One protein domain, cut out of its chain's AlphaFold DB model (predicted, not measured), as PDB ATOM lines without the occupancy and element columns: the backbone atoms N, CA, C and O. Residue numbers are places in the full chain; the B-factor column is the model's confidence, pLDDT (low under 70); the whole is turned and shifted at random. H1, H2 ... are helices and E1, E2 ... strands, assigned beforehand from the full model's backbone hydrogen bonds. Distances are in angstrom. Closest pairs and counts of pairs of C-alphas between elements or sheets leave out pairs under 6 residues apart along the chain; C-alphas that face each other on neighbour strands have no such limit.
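AT A GLANCE: This is residues 340 to 478 of the 655 residues of an uncharacterized protein of Roseburia sp. AM16-25 (UniProt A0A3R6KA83). A twisted sheet of six strands runs through the body, with one long helix, H5, packed lengthwise over one face of its E6 end and a short helix, H3, on the opposite face. Five strands run parallel, E5 at one edge runs against them, and long loops make up much of the rest; the stretch of residues 351 to 362 passes on the same side of the sheet as H5. The printed part has 139 residues with five named helices and six named strands, in the order E1 H1 H2 E2 E3 E4 H3 E5 E6 H4 H5; the mixed sheet runs E2 E1 E3 E4 E6 E5. The class is mixed, helices and strands, with under half of the residues, 58 of 139, in named elements. The whole is compact, with a radius of gyration of the C-alphas of 13.8 A, and spans 43 by 32 by 32 A.

IN THESE COORDINATES: E1, residues 340 to 345, begins at C-alpha 340 at (2.953, 16.370, -44.620) and is 16.1 A long. H1 is residues 347 to 350, 5.4 A, and H2 is residues 363 to 366, also 5.4 A. E2, the longest strand, is residues 368 to 374 and measures 19.2 A. E3 is residues 386 to 389, 10.1 A, and E4 is residues 404 to 406, 6.1 A. H3 is residues 424 to 428, 6.3 A, with C-alpha 424 at (-2.376, 19.641, -24.105). E5 is residues 439 to 441, 6.8 A; E6 is residues 445 to 448, 9.7 A; H4 is residues 451 to 455, 5.9 A. H5, the longest helix, is residues 461 to 473, 18.3 A, and ends at C-alpha 473 at (1.303, 2.210, -38.289).

HOW THE PARTS SIT: E1 and the edge strand E2 are parallel at 21 degrees, with N 342 and O 370 2.8 A apart. E1, H1, H2 and E2 form a strand-helix-strand unit, two parallel neighbour strands with helices between them along the chain, and its crossover is right-handed. E1 and E3 are parallel at 31 degrees, with N 343 and O 388 2.7 A apart. E3 and E4 are parallel at 17 degrees, with N 405 and O 387 2.9 A apart. E4 and E6 are parallel at 16 degrees, with N 406 and O 446 2.8 A apart. E6 and the edge strand E5 are antiparallel at 175 degrees and form a hairpin, with N 447 and O 440 2.8 A apart. The sheet is twisted, its C-alphas lying up to 4.4 A off the best plane. H5 is on the sheet at a height of 9.5 A, over E6 and along the strands, at 14 degrees to E6 on the local plane; their closest C-alphas are those of Leu 446 and Ala 470, 6.6 A apart. H3 lies on the opposite face from H5, over E6 at a height of 8.9 A, and the closest C-alphas of H3 and E6 are those of Leu 425 and Val 447, 6.7 A apart. H2 only grazes the sheet, with residues 363 to 366. H1 is only just on the sheet, with 5 pairs of C-alphas within 10 A, and only grazes it. H4 is not on the sheet; it and H5 only just touch, with 3 pairs of C-alphas within 8 A, only at the corner by their link, Met 454 and Glu 462 having the closest C-alphas at 6.7 A. H3, H4 and H5 have every O i to N i+4 pair within hydrogen-bond range; H1 and H2 are too short for such a pair.

THE WHOLE: The two C-alphas farthest apart are those of Arg 418 and Pro 478, at 43.4 A. The printed part has no cut. The long links are H1 to H2, E2 to E3, E3 to E4 and E4 to H3, the last with 17 residues. The mean pLDDT of the printed part is 93.7; residue 431 and residues 434 to 436 are under 70.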
ATOM      1  N   VAL A 340       2.569  16.044 -46.000       98.75
ATOM      2  CA  VAL A 340       2.953  16.370 -44.620       98.75
ATOM      3  C   VAL A 340       2.960  17.881 -44.439       98.75
ATOM      4  O   VAL A 340       3.642  18.594 -45.172       98.75
ATOM      5  N   GLU A 341       2.247  18.376 -43.431       98.62
ATOM      6  CA  GLU A 341       2.271  19.791 -43.056       98.62
ATOM      7  C   GLU A 341       2.948  19.990 -41.697       98.62
ATOM      8  O   GLU A 341       2.489  19.465 -40.680       98.62
ATOM      9  N   GLN A 342       4.024  20.780 -41.664       97.94
ATOM     10  CA  GLN A 342       4.571  21.331 -40.428       97.94
ATOM     11  C   GLN A 342       3.756  22.568 -40.040       97.94
ATOM     12  O   GLN A 342       3.748  23.575 -40.746       97.94
ATOM     13  N   VAL A 343       3.048  22.474 -38.920       98.12
ATOM     14  CA  VAL A 343       2.040  23.436 -38.487       98.12
ATOM     15  C   VAL A 343       2.631  24.410 -37.475       98.12
ATOM     16  O   VAL A 343       3.048  24.010 -36.385       98.12
ATOM     17  N   PHE A 344       2.605  25.691 -37.821       97.56
ATOM     18  CA  PHE A 344       3.026  26.814 -36.990       97.56
ATOM     19  C   PHE A 344       1.797  27.576 -36.486       97.56
ATOM     20  O   PHE A 344       0.933  27.992 -37.264       97.56
ATOM     21  N   SER A 345       1.713  27.772 -35.176       96.31
ATOM     22  CA  SER A 345       0.834  28.782 -34.582       96.31
ATOM     23  C   SER A 345       1.437  30.179 -34.734       96.31
ATOM     24  O   SER A 345       2.624  30.325 -35.026       96.31
ATOM     25  N   MET A 346       0.636  31.219 -34.501       95.94
ATOM     26  CA  MET A 346       1.153  32.590 -34.508       95.94
ATOM     27  C   MET A 346       2.186  32.821 -33.402       95.94
ATOM     28  O   MET A 346       3.146  33.555 -33.620       95.94
ATOM     29  N   GLU A 347       2.038  32.160 -32.250       95.81
ATOM     30  CA  GLU A 347       3.018  32.239 -31.168       95.81
ATOM     31  C   GLU A 347       4.351  31.590 -31.556       95.81
ATOM     32  O   GLU A 347       5.399  32.083 -31.159       95.81
ATOM     33  N   ASP A 348       4.356  30.537 -32.384       96.75
ATOM     34  CA  ASP A 348       5.608  29.914 -32.851       96.75
ATOM     35  C   ASP A 348       6.477  30.882 -33.674       96.75
ATOM     36  O   ASP A 348       7.668  30.647 -33.846       96.75
ATOM     37  N   LEU A 349       5.931  32.000 -34.157       96.19
ATOM     38  CA  LEU A 349       6.716  33.031 -34.842       96.19
ATOM     39  C   LEU A 349       7.541  33.895 -33.871       96.19
ATOM     40  O   LEU A 349       8.437  34.624 -34.293       96.19
ATOM     41  N   GLU A 350       7.254  33.823 -32.571       95.81
ATOM     42  CA  GLU A 350       7.897  34.621 -31.522       95.81
ATOM     43  C   GLU A 350       9.178  33.977 -30.974       95.81
ATOM     44  O   GLU A 350       9.786  34.513 -30.049       95.81
ATOM     45  N   THR A 351       9.599  32.821 -31.491       94.94
ATOM     46  CA  THR A 351      10.834  32.140 -31.074       94.94
ATOM     47  C   THR A 351      11.367  31.239 -32.195       94.94
ATOM     48  O   THR A 351      10.651  30.923 -33.143       94.94
ATOM     49  N   LEU A 352      12.631  30.822 -32.108       93.94
ATOM     50  CA  LEU A 352      13.227  29.872 -33.049       93.94
ATOM     51  C   LEU A 352      14.261  29.013 -32.311       93.94
ATOM     52  O   LEU A 352      15.413  29.442 -32.174       93.94
ATOM     53  N   PRO A 353      13.879  27.820 -31.817       93.00
ATOM     54  CA  PRO A 353      14.808  26.920 -31.138       93.00
ATOM     55  C   PRO A 353      16.025  26.611 -32.006       93.00
ATOM     56  O   PRO A 353      15.884  26.535 -33.214       93.00
ATOM     57  N   ASN A 354      17.209  26.358 -31.442       90.31
ATOM     58  CA  ASN A 354      18.392  26.048 -32.272       90.31
ATOM     59  C   ASN A 354      18.323  24.681 -32.988       90.31
ATOM     60  O   ASN A 354      18.954  24.490 -34.023       90.31
ATOM     61  N   TRP A 355      17.558  23.738 -32.435       91.88
ATOM     62  CA  TRP A 355      17.516  22.328 -32.851       91.88
ATOM     63  C   TRP A 355      16.185  21.939 -33.524       91.88
ATOM     64  O   TRP A 355      15.729  20.803 -33.443       91.88
ATOM     65  N   TYR A 356      15.523  22.904 -34.161       89.69
ATOM     66  CA  TYR A 356      14.161  22.780 -34.694       89.69
ATOM     67  C   TYR A 356      14.020  21.963 -35.987       89.69
ATOM     68  O   TYR A 356      12.908  21.571 -36.339       89.69
ATOM     69  N   ALA A 357      15.116  21.710 -36.707       91.81
ATOM     70  CA  ALA A 357      15.084  21.258 -38.101       91.81
ATOM     71  C   ALA A 357      14.728  19.771 -38.301       91.81
ATOM     72  O   ALA A 357      14.726  19.292 -39.433       91.81
ATOM     73  N   MET A 358      14.417  19.032 -37.231       93.56
ATOM     74  CA  MET A 358      14.142  17.589 -37.278       93.56
ATOM     75  C   MET A 358      13.109  17.185 -38.333       93.56
ATOM     76  O   MET A 358      13.295  16.170 -38.991       93.56
ATOM     77  N   VAL A 359      12.061  17.991 -38.553       95.44
ATOM     78  CA  VAL A 359      11.051  17.724 -39.591       95.44
ATOM     79  C   VAL A 359      11.640  17.905 -40.995       95.44
ATOM     80  O   VAL A 359      11.507  17.015 -41.833       95.44
ATOM     81  N   ASN A 360      12.349  19.010 -41.244       94.56
ATOM     82  CA  ASN A 360      12.972  19.323 -42.537       94.56
ATOM     83  C   ASN A 360      14.110  18.365 -42.923       94.56
ATOM     84  O   ASN A 360      14.460  18.273 -44.097       94.56
ATOM     85  N   LEU A 361      14.691  17.643 -41.961       95.44
ATOM     86  CA  LEU A 361      15.787  16.699 -42.208       95.44
ATOM     87  C   LEU A 361      15.316  15.274 -42.530       95.44
ATOM     88  O   LEU A 361      16.144  14.437 -42.879       95.44
ATOM     89  N   ILE A 362      14.007  15.007 -42.471       96.56
ATOM     90  CA  ILE A 362      13.422  13.712 -42.850       96.56
ATOM     91  C   ILE A 362      12.236  13.834 -43.805       96.56
ATOM     92  O   ILE A 362      12.208  13.167 -44.837       96.56
ATOM     93  N   ALA A 363      11.255  14.681 -43.495       98.06
ATOM     94  CA  ALA A 363       9.991  14.715 -44.218       98.06
ATOM     95  C   ALA A 363      10.145  14.984 -45.727       98.06
ATOM     96  O   ALA A 363       9.519  14.243 -46.482       98.06
ATOM     97  N   PRO A 364      10.979  15.932 -46.213       98.00
ATOM     98  CA  PRO A 364      11.089  16.185 -47.652       98.00
ATOM     99  C   PRO A 364      11.872  15.092 -48.400       98.00
ATOM    100  O   PRO A 364      11.787  15.023 -49.622       98.00
ATOM    101  N   TYR A 365      12.610  14.231 -47.688       98.62
ATOM    102  CA  TYR A 365      13.292  13.071 -48.272       98.62
ATOM    103  C   TYR A 365      12.335  11.892 -48.508       98.62
ATOM    104  O   TYR A 365      12.601  11.035 -49.344       98.62
ATOM    105  N   ILE A 366      11.219  11.832 -47.771       98.62
ATOM    106  CA  ILE A 366      10.275  10.704 -47.825       98.62
ATOM    107  C   ILE A 366       8.936  11.119 -48.455       98.62
ATOM    108  O   ILE A 366       8.320  10.351 -49.188       98.62
ATOM    109  N   THR A 367       8.470  12.334 -48.192       98.62
ATOM    110  CA  THR A 367       7.092  12.790 -48.436       98.62
ATOM    111  C   THR A 367       7.060  14.170 -49.097       98.62
ATOM    112  O   THR A 367       8.108  14.771 -49.324       98.62
ATOM    113  N   GLY A 368       5.865  14.695 -49.391       97.94
ATOM    114  CA  GLY A 368       5.689  16.094 -49.783       97.94
ATOM    115  C   GLY A 368       5.515  16.994 -48.560       97.94
ATOM    116  O   GLY A 368       4.413  17.062 -48.011       97.94
ATOM    117  N   LEU A 369       6.579  17.692 -48.144       98.19
ATOM    118  CA  LEU A 369       6.548  18.606 -46.994       98.19
ATOM    119  C   LEU A 369       6.015  19.995 -47.383       98.19
ATOM    120  O   LEU A 369       6.408  20.561 -48.408       98.19
ATOM    121  N   ARG A 370       5.167  20.573 -46.526       97.75
ATOM    122  CA  ARG A 370       4.736  21.976 -46.566       97.75
ATOM    123  C   ARG A 370       4.736  22.608 -45.172       97.75
ATOM    124  O   ARG A 370       4.472  21.936 -44.180       97.75
ATOM    125  N   ALA A 371       4.983  23.908 -45.090       97.38
ATOM    126  CA  ALA A 371       4.737  24.723 -43.908       97.38
ATOM    127  C   ALA A 371       3.297  25.256 -43.938       97.38
ATOM    128  O   ALA A 371       2.862  25.824 -44.941       97.38
ATOM    129  N   ALA A 372       2.565  25.112 -42.837       97.38
ATOM    130  CA  ALA A 372       1.202  25.610 -42.684       97.38
ATOM    131  C   ALA A 372       1.112  26.538 -41.467       97.38
ATOM    132  O   ALA A 372       1.589  26.197 -40.387       97.38
ATOM    133  N   PHE A 373       0.467  27.695 -41.620       97.19
ATOM    134  CA  PHE A 373       0.321  28.688 -40.551       97.19
ATOM    135  C   PHE A 373      -1.138  28.796 -40.098       97.19
ATOM    136  O   PHE A 373      -2.044  28.987 -40.912       97.19
ATOM    137  N   VAL A 374      -1.383  28.698 -38.789       96.00
ATOM    138  CA  VAL A 374      -2.722  28.827 -38.195       96.00
ATOM    139  C   VAL A 374      -2.959  30.281 -37.788       96.00
ATOM    140  O   VAL A 374      -2.688  30.674 -36.660       96.00
ATOM    141  N   GLU A 375      -3.487  31.092 -38.711       91.94
ATOM    142  CA  GLU A 375      -3.691  32.536 -38.480       91.94
ATOM    143  C   GLU A 375      -4.912  32.867 -37.597       91.94
ATOM    144  O   GLU A 375      -4.984  33.944 -37.009       91.94
ATOM    145  N   ASN A 376      -5.899  31.965 -37.506       88.69
ATOM    146  CA  ASN A 376      -7.164  32.209 -36.804       88.69
ATOM    147  C   ASN A 376      -7.381  31.208 -35.661       88.69
ATOM    148  O   ASN A 376      -7.931  30.120 -35.856       88.69
ATOM    149  N   GLY A 377      -7.003  31.611 -34.448       90.50
ATOM    150  CA  GLY A 377      -7.031  30.744 -33.271       90.50
ATOM    151  C   GLY A 377      -5.853  29.768 -33.274       90.50
ATOM    152  O   GLY A 377      -4.787  30.096 -33.765       90.50
ATOM    153  N   HIS A 378      -6.046  28.573 -32.714       92.69
ATOM    154  CA  HIS A 378      -4.962  27.588 -32.551       92.69
ATOM    155  C   HIS A 378      -5.261  26.245 -33.223       92.69
ATOM    156  O   HIS A 378      -4.439  25.334 -33.182       92.69
ATOM    157  N   LYS A 379      -6.451  26.091 -33.809       95.25
ATOM    158  CA  LYS A 379      -6.925  24.813 -34.333       95.25
ATOM    159  C   LYS A 379      -6.568  24.661 -35.805       95.25
ATOM    160  O   LYS A 379      -7.011  25.450 -36.638       95.25
ATOM    161  N   TYR A 380      -5.826  23.604 -36.104       96.50
ATOM    162  CA  TYR A 380      -5.510  23.190 -37.460       96.50
ATOM    163  C   TYR A 380      -6.748  22.633 -38.174       96.50
ATOM    164  O   TYR A 380      -7.506  21.852 -37.598       96.50
ATOM    165  N   ARG A 381      -6.945  23.044 -39.431       94.69
ATOM    166  CA  ARG A 381      -8.075  22.641 -40.290       94.69
ATOM    167  C   ARG A 381      -7.653  22.305 -41.726       94.69
ATOM    168  O   ARG A 381      -8.492  22.336 -42.624       94.69
ATOM    169  N   GLY A 382      -6.362  22.066 -41.951       94.44
ATOM    170  CA  GLY A 382      -5.866  21.633 -43.255       94.44
ATOM    171  C   GLY A 382      -6.232  20.177 -43.550       94.44
ATOM    172  O   GLY A 382      -6.810  19.475 -42.715       94.44
ATOM    173  N   ASP A 383      -5.917  19.735 -44.763       95.88
ATOM    174  CA  ASP A 383      -6.309  18.432 -45.306       95.88
ATOM    175  C   ASP A 383      -5.142  17.442 -45.457       95.88
ATOM    176  O   ASP A 383      -5.323  16.370 -46.051       95.88
ATOM    177  N   ALA A 384      -3.975  17.767 -44.891       98.19
ATOM    178  CA  ALA A 384      -2.786  16.925 -44.933       98.19
ATOM    179  C   ALA A 384      -3.050  15.506 -44.410       98.19
ATOM    180  O   ALA A 384      -3.886  15.272 -43.530       98.19
ATOM    181  N   ASP A 385      -2.305  14.546 -44.952       98.69
ATOM    182  CA  ASP A 385      -2.339  13.158 -44.490       98.69
ATOM    183  C   ASP A 385      -1.700  13.018 -43.108       98.69
ATOM    184  O   ASP A 385      -2.129  12.183 -42.304       98.69
ATOM    185  N   LEU A 386      -0.746  13.905 -42.816       98.81
ATOM    186  CA  LEU A 386      -0.072  14.038 -41.538       98.81
ATOM    187  C   LEU A 386       0.208  15.516 -41.219       98.81
ATOM    188  O   LEU A 386       0.874  16.212 -41.984       98.81
ATOM    189  N   ALA A 387      -0.253  15.972 -40.056       98.75
ATOM    190  CA  ALA A 387       0.113  17.267 -39.488       98.75
ATOM    191  C   ALA A 387       1.136  17.088 -38.354       98.75
ATOM    192  O   ALA A 387       0.941  16.276 -37.447       98.75
ATOM    193  N   ILE A 388       2.216  17.863 -38.368       98.44
ATOM    194  CA  ILE A 388       3.271  17.841 -37.349       98.44
ATOM    195  C   ILE A 388       3.363  19.228 -36.732       98.44
ATOM    196  O   ILE A 388       3.538  20.203 -37.449       98.44
ATOM    197  N   ASN A 389       3.279  19.351 -35.410       94.69
ATOM    198  CA  ASN A 389       3.501  20.655 -34.780       94.69
ATOM    199  C   ASN A 389       4.942  21.133 -35.019       94.69
ATOM    200  O   ASN A 389       5.877  20.362 -34.835       94.69
ATOM    201  N   ALA A 390       5.138  22.416 -35.318       95.00
ATOM    202  CA  ALA A 390       6.426  23.064 -35.070       95.00
ATOM    203  C   ALA A 390       6.734  23.041 -33.565       95.00
ATOM    204  O   ALA A 390       7.845  22.712 -33.142       95.00
ATOM    205  N   GLY A 391       5.694  23.313 -32.767       92.56
ATOM    206  CA  GLY A 391       5.650  23.074 -31.332       92.56
ATOM    207  C   GLY A 391       6.628  23.931 -30.546       92.56
ATOM    208  O   GLY A 391       7.040  23.513 -29.468       92.56
ATOM    209  N   TYR A 392       7.071  25.079 -31.057       95.62
ATOM    210  CA  TYR A 392       8.003  25.928 -30.313       95.62
ATOM    211  C   TYR A 392       7.347  26.398 -29.011       95.62
ATOM    212  O   TYR A 392       7.965  26.346 -27.943       95.62
ATOM    213  N   PHE A 393       6.048  26.689 -29.092       95.31
ATOM    214  CA  PHE A 393       5.140  26.806 -27.963       95.31
ATOM    215  C   PHE A 393       4.087  25.699 -27.945       95.31
ATOM    216  O   PHE A 393       3.845  24.964 -28.904       95.31
ATOM    217  N   ASN A 394       3.436  25.566 -26.794       93.19
ATOM    218  CA  ASN A 394       2.475  24.508 -26.519       93.19
ATOM    219  C   ASN A 394       1.048  24.870 -26.987       93.19
ATOM    220  O   ASN A 394       0.088  24.756 -26.226       93.19
ATOM    221  N   THR A 395       0.908  25.371 -28.216       92.31
ATOM    222  CA  THR A 395      -0.271  26.130 -28.683       92.31
ATOM    223  C   THR A 395      -1.124  25.407 -29.716       92.31
ATOM    224  O   THR A 395      -2.339  25.335 -29.537       92.31
ATOM    225  N   ALA A 396      -0.526  24.900 -30.795       92.12
ATOM    226  CA  ALA A 396      -1.269  24.346 -31.922       92.12
ATOM    227  C   ALA A 396      -2.067  23.074 -31.546       92.12
ATOM    228  O   ALA A 396      -1.564  22.135 -30.913       92.12
ATOM    229  N   ASP A 397      -3.343  23.067 -31.942       93.81
ATOM    230  CA  ASP A 397      -4.321  21.997 -31.746       93.81
ATOM    231  C   ASP A 397      -4.531  21.238 -33.063       93.81
ATOM    232  O   ASP A 397      -5.168  21.735 -33.995       93.81
ATOM    233  N   LEU A 398      -4.012  20.008 -33.111       96.38
ATOM    234  CA  LEU A 398      -4.103  19.101 -34.260       96.38
ATOM    235  C   LEU A 398      -5.231  18.062 -34.119       96.38
ATOM    236  O   LEU A 398      -5.236  17.051 -34.818       96.38
ATOM    237  N   SER A 399      -6.201  18.278 -33.222       93.25
ATOM    238  CA  SER A 399      -7.276  17.308 -32.946       93.25
ATOM    239  C   SER A 399      -8.136  16.948 -34.164       93.25
ATOM    240  O   SER A 399      -8.700  15.851 -34.199       93.25
ATOM    241  N   GLU A 400      -8.218  17.825 -35.168       94.06
ATOM    242  CA  GLU A 400      -8.963  17.611 -36.419       94.06
ATOM    243  C   GLU A 400      -8.101  17.074 -37.574       94.06
ATOM    244  O   GLU A 400      -8.656  16.688 -38.598       94.06
ATOM    245  N   ALA A 401      -6.776  16.963 -37.408       97.31
ATOM    246  CA  ALA A 401      -5.914  16.347 -38.417       97.31
ATOM    247  C   ALA A 401      -6.272  14.864 -38.622       97.31
ATOM    248  O   ALA A 401      -6.772  14.210 -37.696       97.31
ATOM    249  N   LYS A 402      -5.996  14.319 -39.816       97.81
ATOM    250  CA  LYS A 402      -6.165  12.883 -40.103       97.81
ATOM    251  C   LYS A 402      -5.246  12.051 -39.205       97.81
ATOM    252  O   LYS A 402      -5.736  11.213 -38.453       97.81
ATOM    253  N   HIS A 403      -3.957  12.390 -39.212       98.62
ATOM    254  CA  HIS A 403      -2.940  11.904 -38.282       98.62
ATOM    255  C   HIS A 403      -2.113  13.082 -37.765       98.62
ATOM    256  O   HIS A 403      -1.975  14.098 -38.457       98.62
ATOM    257  N   ALA A 404      -1.584  12.965 -36.549       98.31
ATOM    258  CA  ALA A 404      -0.900  14.061 -35.877       98.31
ATOM    259  C   ALA A 404       0.376  13.612 -35.159       98.31
ATOM    260  O   ALA A 404       0.365  12.650 -34.393       98.31
ATOM    261  N   VAL A 405       1.452  14.380 -35.320       98.25
ATOM    262  CA  VAL A 405       2.648  14.300 -34.469       98.25
ATOM    263  C   VAL A 405       2.666  15.523 -33.558       98.25
ATOM    264  O   VAL A 405       2.661  16.673 -34.009       98.25
ATOM    265  N   GLN A 406       2.642  15.281 -32.250       96.81
ATOM    266  CA  GLN A 406       2.436  16.304 -31.237       96.81
ATOM    267  C   GLN A 406       3.570  16.316 -30.217       96.81
ATOM    268  O   GLN A 406       3.780  15.367 -29.467       96.81
ATOM    269  N   PHE A 407       4.259  17.446 -30.154       95.69
ATOM    270  CA  PHE A 407       5.253  17.759 -29.141       95.69
ATOM    271  C   PHE A 407       5.240  19.260 -28.863       95.69
ATOM    272  O   PHE A 407       4.540  20.016 -29.548       95.69
ATOM    273  N   ALA A 408       5.968  19.681 -27.833       94.56
ATOM    274  CA  ALA A 408       6.292  21.079 -27.617       94.56
ATOM    275  C   ALA A 408       7.693  21.230 -27.018       94.56
ATOM    276  O   ALA A 408       8.108  20.432 -26.178       94.56
ATOM    277  N   TRP A 409       8.410  22.259 -27.453       94.12
ATOM    278  CA  TRP A 409       9.715  22.648 -26.942       94.12
ATOM    279  C   TRP A 409       9.592  23.387 -25.604       94.12
ATOM    280  O   TRP A 409      10.376  23.153 -24.682       94.12
ATOM    281  N   SER A 410       8.579  24.251 -25.489       92.75
ATOM    282  CA  SER A 410       8.190  24.932 -24.256       92.75
ATOM    283  C   SER A 410       6.932  24.309 -23.643       92.75
ATOM    284  O   SER A 410       6.056  23.828 -24.357       92.75
ATOM    285  N   LYS A 411       6.809  24.360 -22.311       91.75
ATOM    286  CA  LYS A 411       5.550  24.049 -21.604       91.75
ATOM    287  C   LYS A 411       4.518  25.175 -21.738       91.75
ATOM    288  O   LYS A 411       3.316  24.948 -21.584       91.75
ATOM    289  N   ASP A 412       5.010  26.381 -22.007       94.25
ATOM    290  CA  ASP A 412       4.233  27.606 -22.073       94.25
ATOM    291  C   ASP A 412       3.612  27.789 -23.457       94.25
ATOM    292  O   ASP A 412       4.142  27.340 -24.478       94.25
ATOM    293  N   ARG A 413       2.460  28.455 -23.478       94.31
ATOM    294  CA  ARG A 413       1.737  28.815 -24.700       94.31
ATOM    295  C   ARG A 413       2.223  30.123 -25.320       94.31
ATOM    296  O   ARG A 413       1.704  30.510 -26.354       94.31
ATOM    297  N   ASP A 414       3.158  30.815 -24.681       94.19
ATOM    298  CA  ASP A 414       3.612  32.139 -25.088       94.19
ATOM    299  C   ASP A 414       5.083  32.369 -24.723       94.19
ATOM    300  O   ASP A 414       5.606  31.774 -23.773       94.19
ATOM    301  N   ALA A 415       5.734  33.294 -25.433       94.88
ATOM    302  CA  ALA A 415       7.125  33.666 -25.182       94.88
ATOM    303  C   ALA A 415       7.355  34.353 -23.824       94.88
ATOM    304  O   ALA A 415       8.492  34.422 -23.353       94.88
ATOM    305  N   PHE A 416       6.292  34.842 -23.172       95.25
ATOM    306  CA  PHE A 416       6.340  35.555 -21.895       95.25
ATOM    307  C   PHE A 416       6.213  34.645 -20.665       95.25
ATOM    308  O   PHE A 416       6.249  35.162 -19.546       95.25
ATOM    309  N   ARG A 417       6.087  33.320 -20.858       93.56
ATOM    310  CA  ARG A 417       5.937  32.298 -19.799       93.56
ATOM    311  C   ARG A 417       4.750  32.552 -18.865       93.56
ATOM    312  O   ARG A 417       4.810  32.287 -17.665       93.56
ATOM    313  N   ARG A 418       3.660  33.115 -19.396       92.00
ATOM    314  CA  ARG A 418       2.485  33.479 -18.585       92.00
ATOM    315  C   ARG A 418       1.436  32.387 -18.542       92.00
ATOM    316  O   ARG A 418       0.691  32.299 -17.565       92.00
ATOM    317  N   PHE A 419       1.346  31.598 -19.606       93.38
ATOM    318  CA  PHE A 419       0.269  30.644 -19.810       93.38
ATOM    319  C   PHE A 419       0.823  29.225 -20.019       93.38
ATOM    320  O   PHE A 419       0.817  28.731 -21.147       93.38
ATOM    321  N   PRO A 420       1.289  28.543 -18.954       92.88
ATOM    322  CA  PRO A 420       1.644  27.125 -19.029       92.88
ATOM    323  C   PRO A 420       0.425  26.263 -19.389       92.88
ATOM    324  O   PRO A 420      -0.691  26.535 -18.935       92.88
ATOM    325  N   ASP A 421       0.632  25.203 -20.176       91.38
ATOM    326  CA  ASP A 421      -0.407  24.212 -20.496       91.38
ATOM    327  C   ASP A 421       0.114  22.772 -20.428       91.38
ATOM    328  O   ASP A 421       0.310  22.083 -21.429       91.38
ATOM    329  N   ASP A 422       0.260  22.260 -19.214       86.81
ATOM    330  CA  ASP A 422       0.700  20.880 -18.996       86.81
ATOM    331  C   ASP A 422      -0.346  19.830 -19.436       86.81
ATOM    332  O   ASP A 422      -0.110  18.631 -19.308       86.81
ATOM    333  N   GLN A 423      -1.519  20.243 -19.936       87.88
ATOM    334  CA  GLN A 423      -2.638  19.352 -20.250       87.88
ATOM    335  C   GLN A 423      -2.800  19.063 -21.745       87.88
ATOM    336  O   GLN A 423      -3.449  18.068 -22.079       87.88
ATOM    337  N   ARG A 424      -2.225  19.864 -22.653       90.31
ATOM    338  CA  ARG A 424      -2.376  19.641 -24.105       90.31
ATOM    339  C   ARG A 424      -1.857  18.267 -24.544       90.31
ATOM    340  O   ARG A 424      -2.617  17.488 -25.118       90.31
ATOM    341  N   LEU A 425      -0.598  17.941 -24.236       90.62
ATOM    342  CA  LEU A 425       0.009  16.660 -24.627       90.62
ATOM    343  C   LEU A 425      -0.664  15.446 -23.943       90.62
ATOM    344  O   LEU A 425      -0.963  14.479 -24.644       90.62
ATOM    345  N   PRO A 426      -0.995  15.465 -22.631       89.00
ATOM    346  CA  PRO A 426      -1.788  14.393 -22.014       89.00
ATOM    347  C   PRO A 426      -3.184  14.193 -22.620       89.00
ATOM    348  O   PRO A 426      -3.660  13.062 -22.722       89.00
ATOM    349  N   LYS A 427      -3.860  15.270 -23.041       88.94
ATOM    350  CA  LYS A 427      -5.148  15.161 -23.746       88.94
ATOM    351  C   LYS A 427      -4.979  14.539 -25.130       88.94
ATOM    352  O   LYS A 427      -5.808  13.719 -25.516       88.94
ATOM    353  N   ALA A 428      -3.910  14.889 -25.847       89.25
ATOM    354  CA  ALA A 428      -3.585  14.304 -27.147       89.25
ATOM    355  C   ALA A 428      -3.348  12.786 -27.070       89.25
ATOM    356  O   ALA A 428      -3.715  12.068 -27.993       89.25
ATOM    357  N   SER A 429      -2.824  12.284 -25.947       87.19
ATOM    358  CA  SER A 429      -2.672  10.846 -25.696       87.19
ATOM    359  C   SER A 429      -3.906  10.175 -25.077       87.19
ATOM    360  O   SER A 429      -3.802   9.074 -24.538       87.19
ATOM    361  N   LYS A 430      -5.076  10.840 -25.095       84.38
ATOM    362  CA  LYS A 430      -6.346  10.371 -24.499       84.38
ATOM    363  C   LYS A 430      -6.227   9.979 -23.013       84.38
ATOM    364  O   LYS A 430      -7.034   9.203 -22.509       84.38
ATOM    365  N   GLY A 431      -5.220  10.494 -22.301       68.19
ATOM    366  CA  GLY A 431      -4.905  10.084 -20.928       68.19
ATOM    367  C   GLY A 431      -4.366   8.650 -20.792       68.19
ATOM    368  O   GLY A 431      -4.236   8.167 -19.673       68.19
ATOM    369  N   CYS A 432      -4.048   7.969 -21.898       73.25
ATOM    370  CA  CYS A 432      -3.540   6.592 -21.920       73.25
ATOM    371  C   CYS A 432      -2.018   6.497 -21.740       73.25
ATOM    372  O   CYS A 432      -1.475   5.400 -21.652       73.25
ATOM    373  N   MET A 433      -1.321   7.631 -21.715       72.31
ATOM    374  CA  MET A 433       0.121   7.667 -21.501       72.31
ATOM    375  C   MET A 433       0.415   7.641 -19.996       72.31
ATOM    376  O   MET A 433       0.104   8.609 -19.299       72.31
ATOM    377  N   GLU A 434       1.023   6.550 -19.518       64.19
ATOM    378  CA  GLU A 434       1.498   6.405 -18.132       64.19
ATOM    379  C   GLU A 434       2.384   7.592 -17.714       64.19
ATOM    380  O   GLU A 434       2.963   8.281 -18.556       64.19
ATOM    381  N   GLU A 435       2.491   7.869 -16.414       64.81
ATOM    382  CA  GLU A 435       3.177   9.063 -15.889       64.81
ATOM    383  C   GLU A 435       4.662   9.128 -16.308       64.81
ATOM    384  O   GLU A 435       5.150  10.204 -16.642       64.81
ATOM    385  N   ASP A 436       5.321   7.975 -16.471       64.75
ATOM    386  CA  ASP A 436       6.731   7.872 -16.886       64.75
ATOM    387  C   ASP A 436       6.940   7.666 -18.403       64.75
ATOM    388  O   ASP A 436       8.070   7.725 -18.900       64.75
ATOM    389  N   ALA A 437       5.873   7.422 -19.172       73.00
ATOM    390  CA  ALA A 437       5.984   7.167 -20.608       73.00
ATOM    391  C   ALA A 437       6.364   8.449 -21.373       73.00
ATOM    392  O   ALA A 437       5.712   9.485 -21.246       73.00
ATOM    393  N   LYS A 438       7.426   8.392 -22.187       86.31
ATOM    394  CA  LYS A 438       7.940   9.553 -22.945       86.31
ATOM    395  C   LYS A 438       7.323   9.714 -24.331       86.31
ATOM    396  O   LYS A 438       7.316  10.818 -24.875       86.31
ATOM    397  N   ILE A 439       6.841   8.611 -24.895       93.31
ATOM    398  CA  ILE A 439       6.298   8.529 -26.247       93.31
ATOM    399  C   ILE A 439       4.999   7.729 -26.182       93.31
ATOM    400  O   ILE A 439       4.939   6.695 -25.517       93.31
ATOM    401  N   TYR A 440       3.978   8.197 -26.888       94.75
ATOM    402  CA  TYR A 440       2.711   7.501 -27.074       94.75
ATOM    403  C   TYR A 440       2.371   7.459 -28.561       94.75
ATOM    404  O   TYR A 440       2.461   8.484 -29.229       94.75
ATOM    405  N   LEU A 441       1.984   6.288 -29.063       95.56
ATOM    406  CA  LEU A 441       1.545   6.087 -30.440       95.56
ATOM    407  C   LEU A 441       0.221   5.317 -30.431       95.56
ATOM    408  O   LEU A 441       0.141   4.249 -29.822       95.56
ATOM    409  N   ASP A 442      -0.792   5.851 -31.107       94.94
ATOM    410  CA  ASP A 442      -2.062   5.173 -31.381       94.94
ATOM    411  C   ASP A 442      -2.410   5.226 -32.879       94.94
ATOM    412  O   ASP A 442      -1.577   5.585 -33.712       94.94
ATOM    413  N   GLU A 443      -3.643   4.872 -33.243       94.56
ATOM    414  CA  GLU A 443      -4.122   4.874 -34.628       94.56
ATOM    415  C   GLU A 443      -4.167   6.258 -35.302       94.56
ATOM    416  O   GLU A 443      -4.460   6.336 -36.492       94.56
ATOM    417  N   LYS A 444      -3.913   7.343 -34.559       95.62
ATOM    418  CA  LYS A 444      -4.015   8.728 -35.035       95.62
ATOM    419  C   LYS A 444      -2.852   9.633 -34.606       95.62
ATOM    420  O   LYS A 444      -2.516  10.564 -35.331       95.62
ATOM    421  N   ASN A 445      -2.290   9.441 -33.419       97.50
ATOM    422  CA  ASN A 445      -1.403  10.389 -32.757       97.50
ATOM    423  C   ASN A 445      -0.076   9.740 -32.381       97.50
ATOM    424  O   ASN A 445      -0.055   8.702 -31.724       97.50
ATOM    425  N   LEU A 446       1.017  10.422 -32.716       97.62
ATOM    426  CA  LEU A 446       2.320  10.256 -32.088       97.62
ATOM    427  C   LEU A 446       2.530  11.443 -31.141       97.62
ATOM    428  O   LEU A 446       2.594  12.584 -31.585       97.62
ATOM    429  N   VAL A 447       2.639  11.194 -29.841       96.75
ATOM    430  CA  VAL A 447       2.874  12.222 -28.821       96.75
ATOM    431  C   VAL A 447       4.260  12.021 -28.221       96.75
ATOM    432  O   VAL A 447       4.545  10.943 -27.701       96.75
ATOM    433  N   ILE A 448       5.105  13.052 -28.259       95.19
ATOM    434  CA  ILE A 448       6.455  13.051 -27.675       95.19
ATOM    435  C   ILE A 448       6.483  14.089 -26.548       95.19
ATOM    436  O   ILE A 448       6.304  15.283 -26.792       95.19
ATOM    437  N   ARG A 449       6.682  13.640 -25.301       90.56
ATOM    438  CA  ARG A 449       6.636  14.518 -24.113       90.56
ATOM    439  C   ARG A 449       7.842  15.444 -23.988       90.56
ATOM    440  O   ARG A 449       7.670  16.582 -23.566       90.56
ATOM    441  N   ASP A 450       9.038  14.959 -24.313       91.19
ATOM    442  CA  ASP A 450      10.284  15.720 -24.163       91.19
ATOM    443  C   ASP A 450      11.075  15.735 -25.471       91.19
ATOM    444  O   ASP A 450      12.019  14.971 -25.684       91.19
ATOM    445  N   ILE A 451      10.661  16.627 -26.368       94.19
ATOM    446  CA  ILE A 451      11.321  16.791 -27.662       94.19
ATOM    447  C   ILE A 451      12.731  17.364 -27.529       94.19
ATOM    448  O   ILE A 451      13.584  17.082 -28.361       94.19
ATOM    449  N   ARG A 452      13.009  18.123 -26.461       92.75
ATOM    450  CA  ARG A 452      14.337  18.698 -26.215       92.75
ATOM    451  C   ARG A 452      15.349  17.602 -25.924       92.75
ATOM    452  O   ARG A 452      16.453  17.639 -26.456       92.75
ATOM    453  N   GLN A 453      14.964  16.619 -25.107       93.38
ATOM    454  CA  GLN A 453      15.802  15.452 -24.861       93.38
ATOM    455  C   GLN A 453      16.038  14.645 -26.143       93.38
ATOM    456  O   GLN A 453      17.179  14.272 -26.399       93.38
ATOM    457  N   MET A 454      14.986  14.399 -26.930       94.50
ATOM    458  CA  MET A 454      15.074  13.609 -28.165       94.50
ATOM    459  C   MET A 454      15.922  14.297 -29.245       94.50
ATOM    460  O   MET A 454      16.748  13.651 -29.873       94.50
ATOM    461  N   ALA A 455      15.757  15.609 -29.442       92.44
ATOM    462  CA  ALA A 455      16.564  16.388 -30.384       92.44
ATOM    463  C   ALA A 455      18.024  16.547 -29.914       92.44
ATOM    464  O   ALA A 455      18.943  16.665 -30.731       92.44
ATOM    465  N   GLY A 456      18.240  16.564 -28.594       92.38
ATOM    466  CA  GLY A 456      19.553  16.620 -27.967       92.38
ATOM    467  C   GLY A 456      20.407  17.772 -28.498       92.38
ATOM    468  O   GLY A 456      20.088  18.943 -28.309       92.38
ATOM    469  N   MET A 457      21.515  17.418 -29.149       93.00
ATOM    470  CA  MET A 457      22.458  18.356 -29.769       93.00
ATOM    471  C   MET A 457      22.471  18.215 -31.299       93.00
ATOM    472  O   MET A 457      23.536  18.317 -31.903       93.00
ATOM    473  N   GLY A 458      21.319  17.925 -31.915       94.00
ATOM    474  CA  GLY A 458      21.160  17.858 -33.374       94.00
ATOM    475  C   GLY A 458      21.371  16.474 -33.990       94.00
ATOM    476  O   GLY A 458      21.861  16.382 -35.114       94.00
ATOM    477  N   ASP A 459      21.054  15.411 -33.250       95.94
ATOM    478  CA  ASP A 459      20.994  14.039 -33.769       95.94
ATOM    479  C   ASP A 459      19.528  13.600 -33.787       95.94
ATOM    480  O   ASP A 459      18.939  13.329 -32.743       95.94
ATOM    481  N   TYR A 460      18.918  13.599 -34.970       96.62
ATOM    482  CA  TYR A 460      17.475  13.415 -35.128       96.62
ATOM    483  C   TYR A 460      17.087  11.972 -35.470       96.62
ATOM    484  O   TYR A 460      15.946  11.720 -35.856       96.62
ATOM    485  N   THR A 461      18.013  11.022 -35.311       96.94
ATOM    486  CA  THR A 461      17.800   9.605 -35.640       96.94
ATOM    487  C   THR A 461      16.617   9.012 -34.868       96.94
ATOM    488  O   THR A 461      15.740   8.398 -35.467       96.94
ATOM    489  N   GLU A 462      16.518   9.266 -33.557       96.88
ATOM    490  CA  GLU A 462      15.399   8.759 -32.743       96.88
ATOM    491  C   GLU A 462      14.051   9.350 -33.195       96.88
ATOM    492  O   GLU A 462      13.057   8.632 -33.309       96.88
ATOM    493  N   PHE A 463      14.007  10.653 -33.496       97.56
ATOM    494  CA  PHE A 463      12.796  11.298 -34.012       97.56
ATOM    495  C   PHE A 463      12.374  10.690 -35.355       97.56
ATOM    496  O   PHE A 463      11.198  10.382 -35.555       97.56
ATOM    497  N   ALA A 464      13.341  10.479 -36.248       98.12
ATOM    498  CA  ALA A 464      13.144   9.877 -37.556       98.12
ATOM    499  C   ALA A 464      12.555   8.460 -37.473       98.12
ATOM    500  O   ALA A 464      11.557   8.173 -38.131       98.12
ATOM    501  N   GLU A 465      13.111   7.606 -36.610       98.06
ATOM    502  CA  GLU A 465      12.602   6.250 -36.361       98.06
ATOM    503  C   GLU A 465      11.155   6.260 -35.851       98.06
ATOM    504  O   GLU A 465      10.335   5.433 -36.254       98.06
ATOM    505  N   LYS A 466      10.808   7.204 -34.966       98.12
ATOM    506  CA  LYS A 466       9.445   7.310 -34.424       98.12
ATOM    507  C   LYS A 466       8.451   7.856 -35.433       98.12
ATOM    508  O   LYS A 466       7.309   7.394 -35.454       98.12
ATOM    509  N   LEU A 467       8.876   8.798 -36.269       98.56
ATOM    510  CA  LEU A 467       8.059   9.304 -37.361       98.56
ATOM    511  C   LEU A 467       7.777   8.204 -38.395       98.56
ATOM    512  O   LEU A 467       6.621   8.011 -38.761       98.56
ATOM    513  N   ASP A 468       8.800   7.449 -38.804       98.62
ATOM    514  CA  ASP A 468       8.668   6.295 -39.703       98.62
ATOM    515  C   ASP A 468       7.707   5.236 -39.137       98.62
ATOM    516  O   ASP A 468       6.723   4.870 -39.786       98.62
ATOM    517  N   GLN A 469       7.920   4.834 -37.877       98.44
ATOM    518  CA  GLN A 469       7.056   3.885 -37.171       98.44
ATOM    519  C   GLN A 469       5.587   4.337 -37.177       98.44
ATOM    520  O   GLN A 469       4.681   3.521 -37.369       98.44
ATOM    521  N   ALA A 470       5.341   5.629 -36.958       98.62
ATOM    522  CA  ALA A 470       3.999   6.187 -36.955       98.62
ATOM    523  C   ALA A 470       3.373   6.179 -38.360       98.62
ATOM    524  O   ALA A 470       2.254   5.695 -38.522       98.62
ATOM    525  N   MET A 471       4.106   6.624 -39.388       98.69
ATOM    526  CA  MET A 471       3.619   6.620 -40.774       98.69
ATOM    527  C   MET A 471       3.259   5.207 -41.263       98.69
ATOM    528  O   MET A 471       2.222   5.043 -41.913       98.69
ATOM    529  N   LYS A 472       4.047   4.184 -40.904       98.44
ATOM    530  CA  LYS A 472       3.754   2.768 -41.206       98.44
ATOM    531  C   LYS A 472       2.548   2.247 -40.422       98.44
ATOM    532  O   LYS A 472       1.641   1.653 -41.002       98.44
ATOM    533  N   CYS A 473       2.460   2.560 -39.125       98.19
ATOM    534  CA  CYS A 473       1.303   2.210 -38.289       98.19
ATOM    535  C   CYS A 473      -0.020   2.740 -38.874       98.19
ATOM    536  O   CYS A 473      -1.027   2.026 -38.907       98.19
ATOM    537  N   TRP A 474       0.006   3.966 -39.398       98.62
ATOM    538  CA  TRP A 474      -1.131   4.629 -40.039       98.62
ATOM    539  C   TRP A 474      -1.329   4.254 -41.511       98.62
ATOM    540  O   TRP A 474      -2.294   4.699 -42.131       98.62
ATOM    541  N   LYS A 475      -0.448   3.413 -42.072       98.25
ATOM    542  CA  LYS A 475      -0.454   2.989 -43.481       98.25
ATOM    543  C   LYS A 475      -0.394   4.165 -44.459       98.25
ATOM    544  O   LYS A 475      -0.992   4.105 -45.532       98.25
ATOM    545  N   LEU A 476       0.303   5.234 -44.072       98.50
ATOM    546  CA  LEU A 476       0.582   6.366 -44.953       98.50
ATOM    547  C   LEU A 476       1.648   6.003 -45.987       98.50
ATOM    548  O   LEU A 476       1.548   6.421 -47.135       98.50
ATOM    549  N   ILE A 477       2.631   5.198 -45.584       98.50
ATOM    550  CA  ILE A 477       3.723   4.731 -46.441       98.50
ATOM    551  C   ILE A 477       3.821   3.194 -46.418       98.50
ATOM    552  O   ILE A 477       3.442   2.582 -45.412       98.50
ATOM    553  N   PRO A 478       4.307   2.553 -47.498       97.94
ATOM    554  CA  PRO A 478       4.648   1.128 -47.506       97.94
ATOM    555  C   PRO A 478       5.744   0.743 -46.492       97.94
ATOM    556  O   PRO A 478       6.608   1.553 -46.160       97.94
TER     557      PRO A 478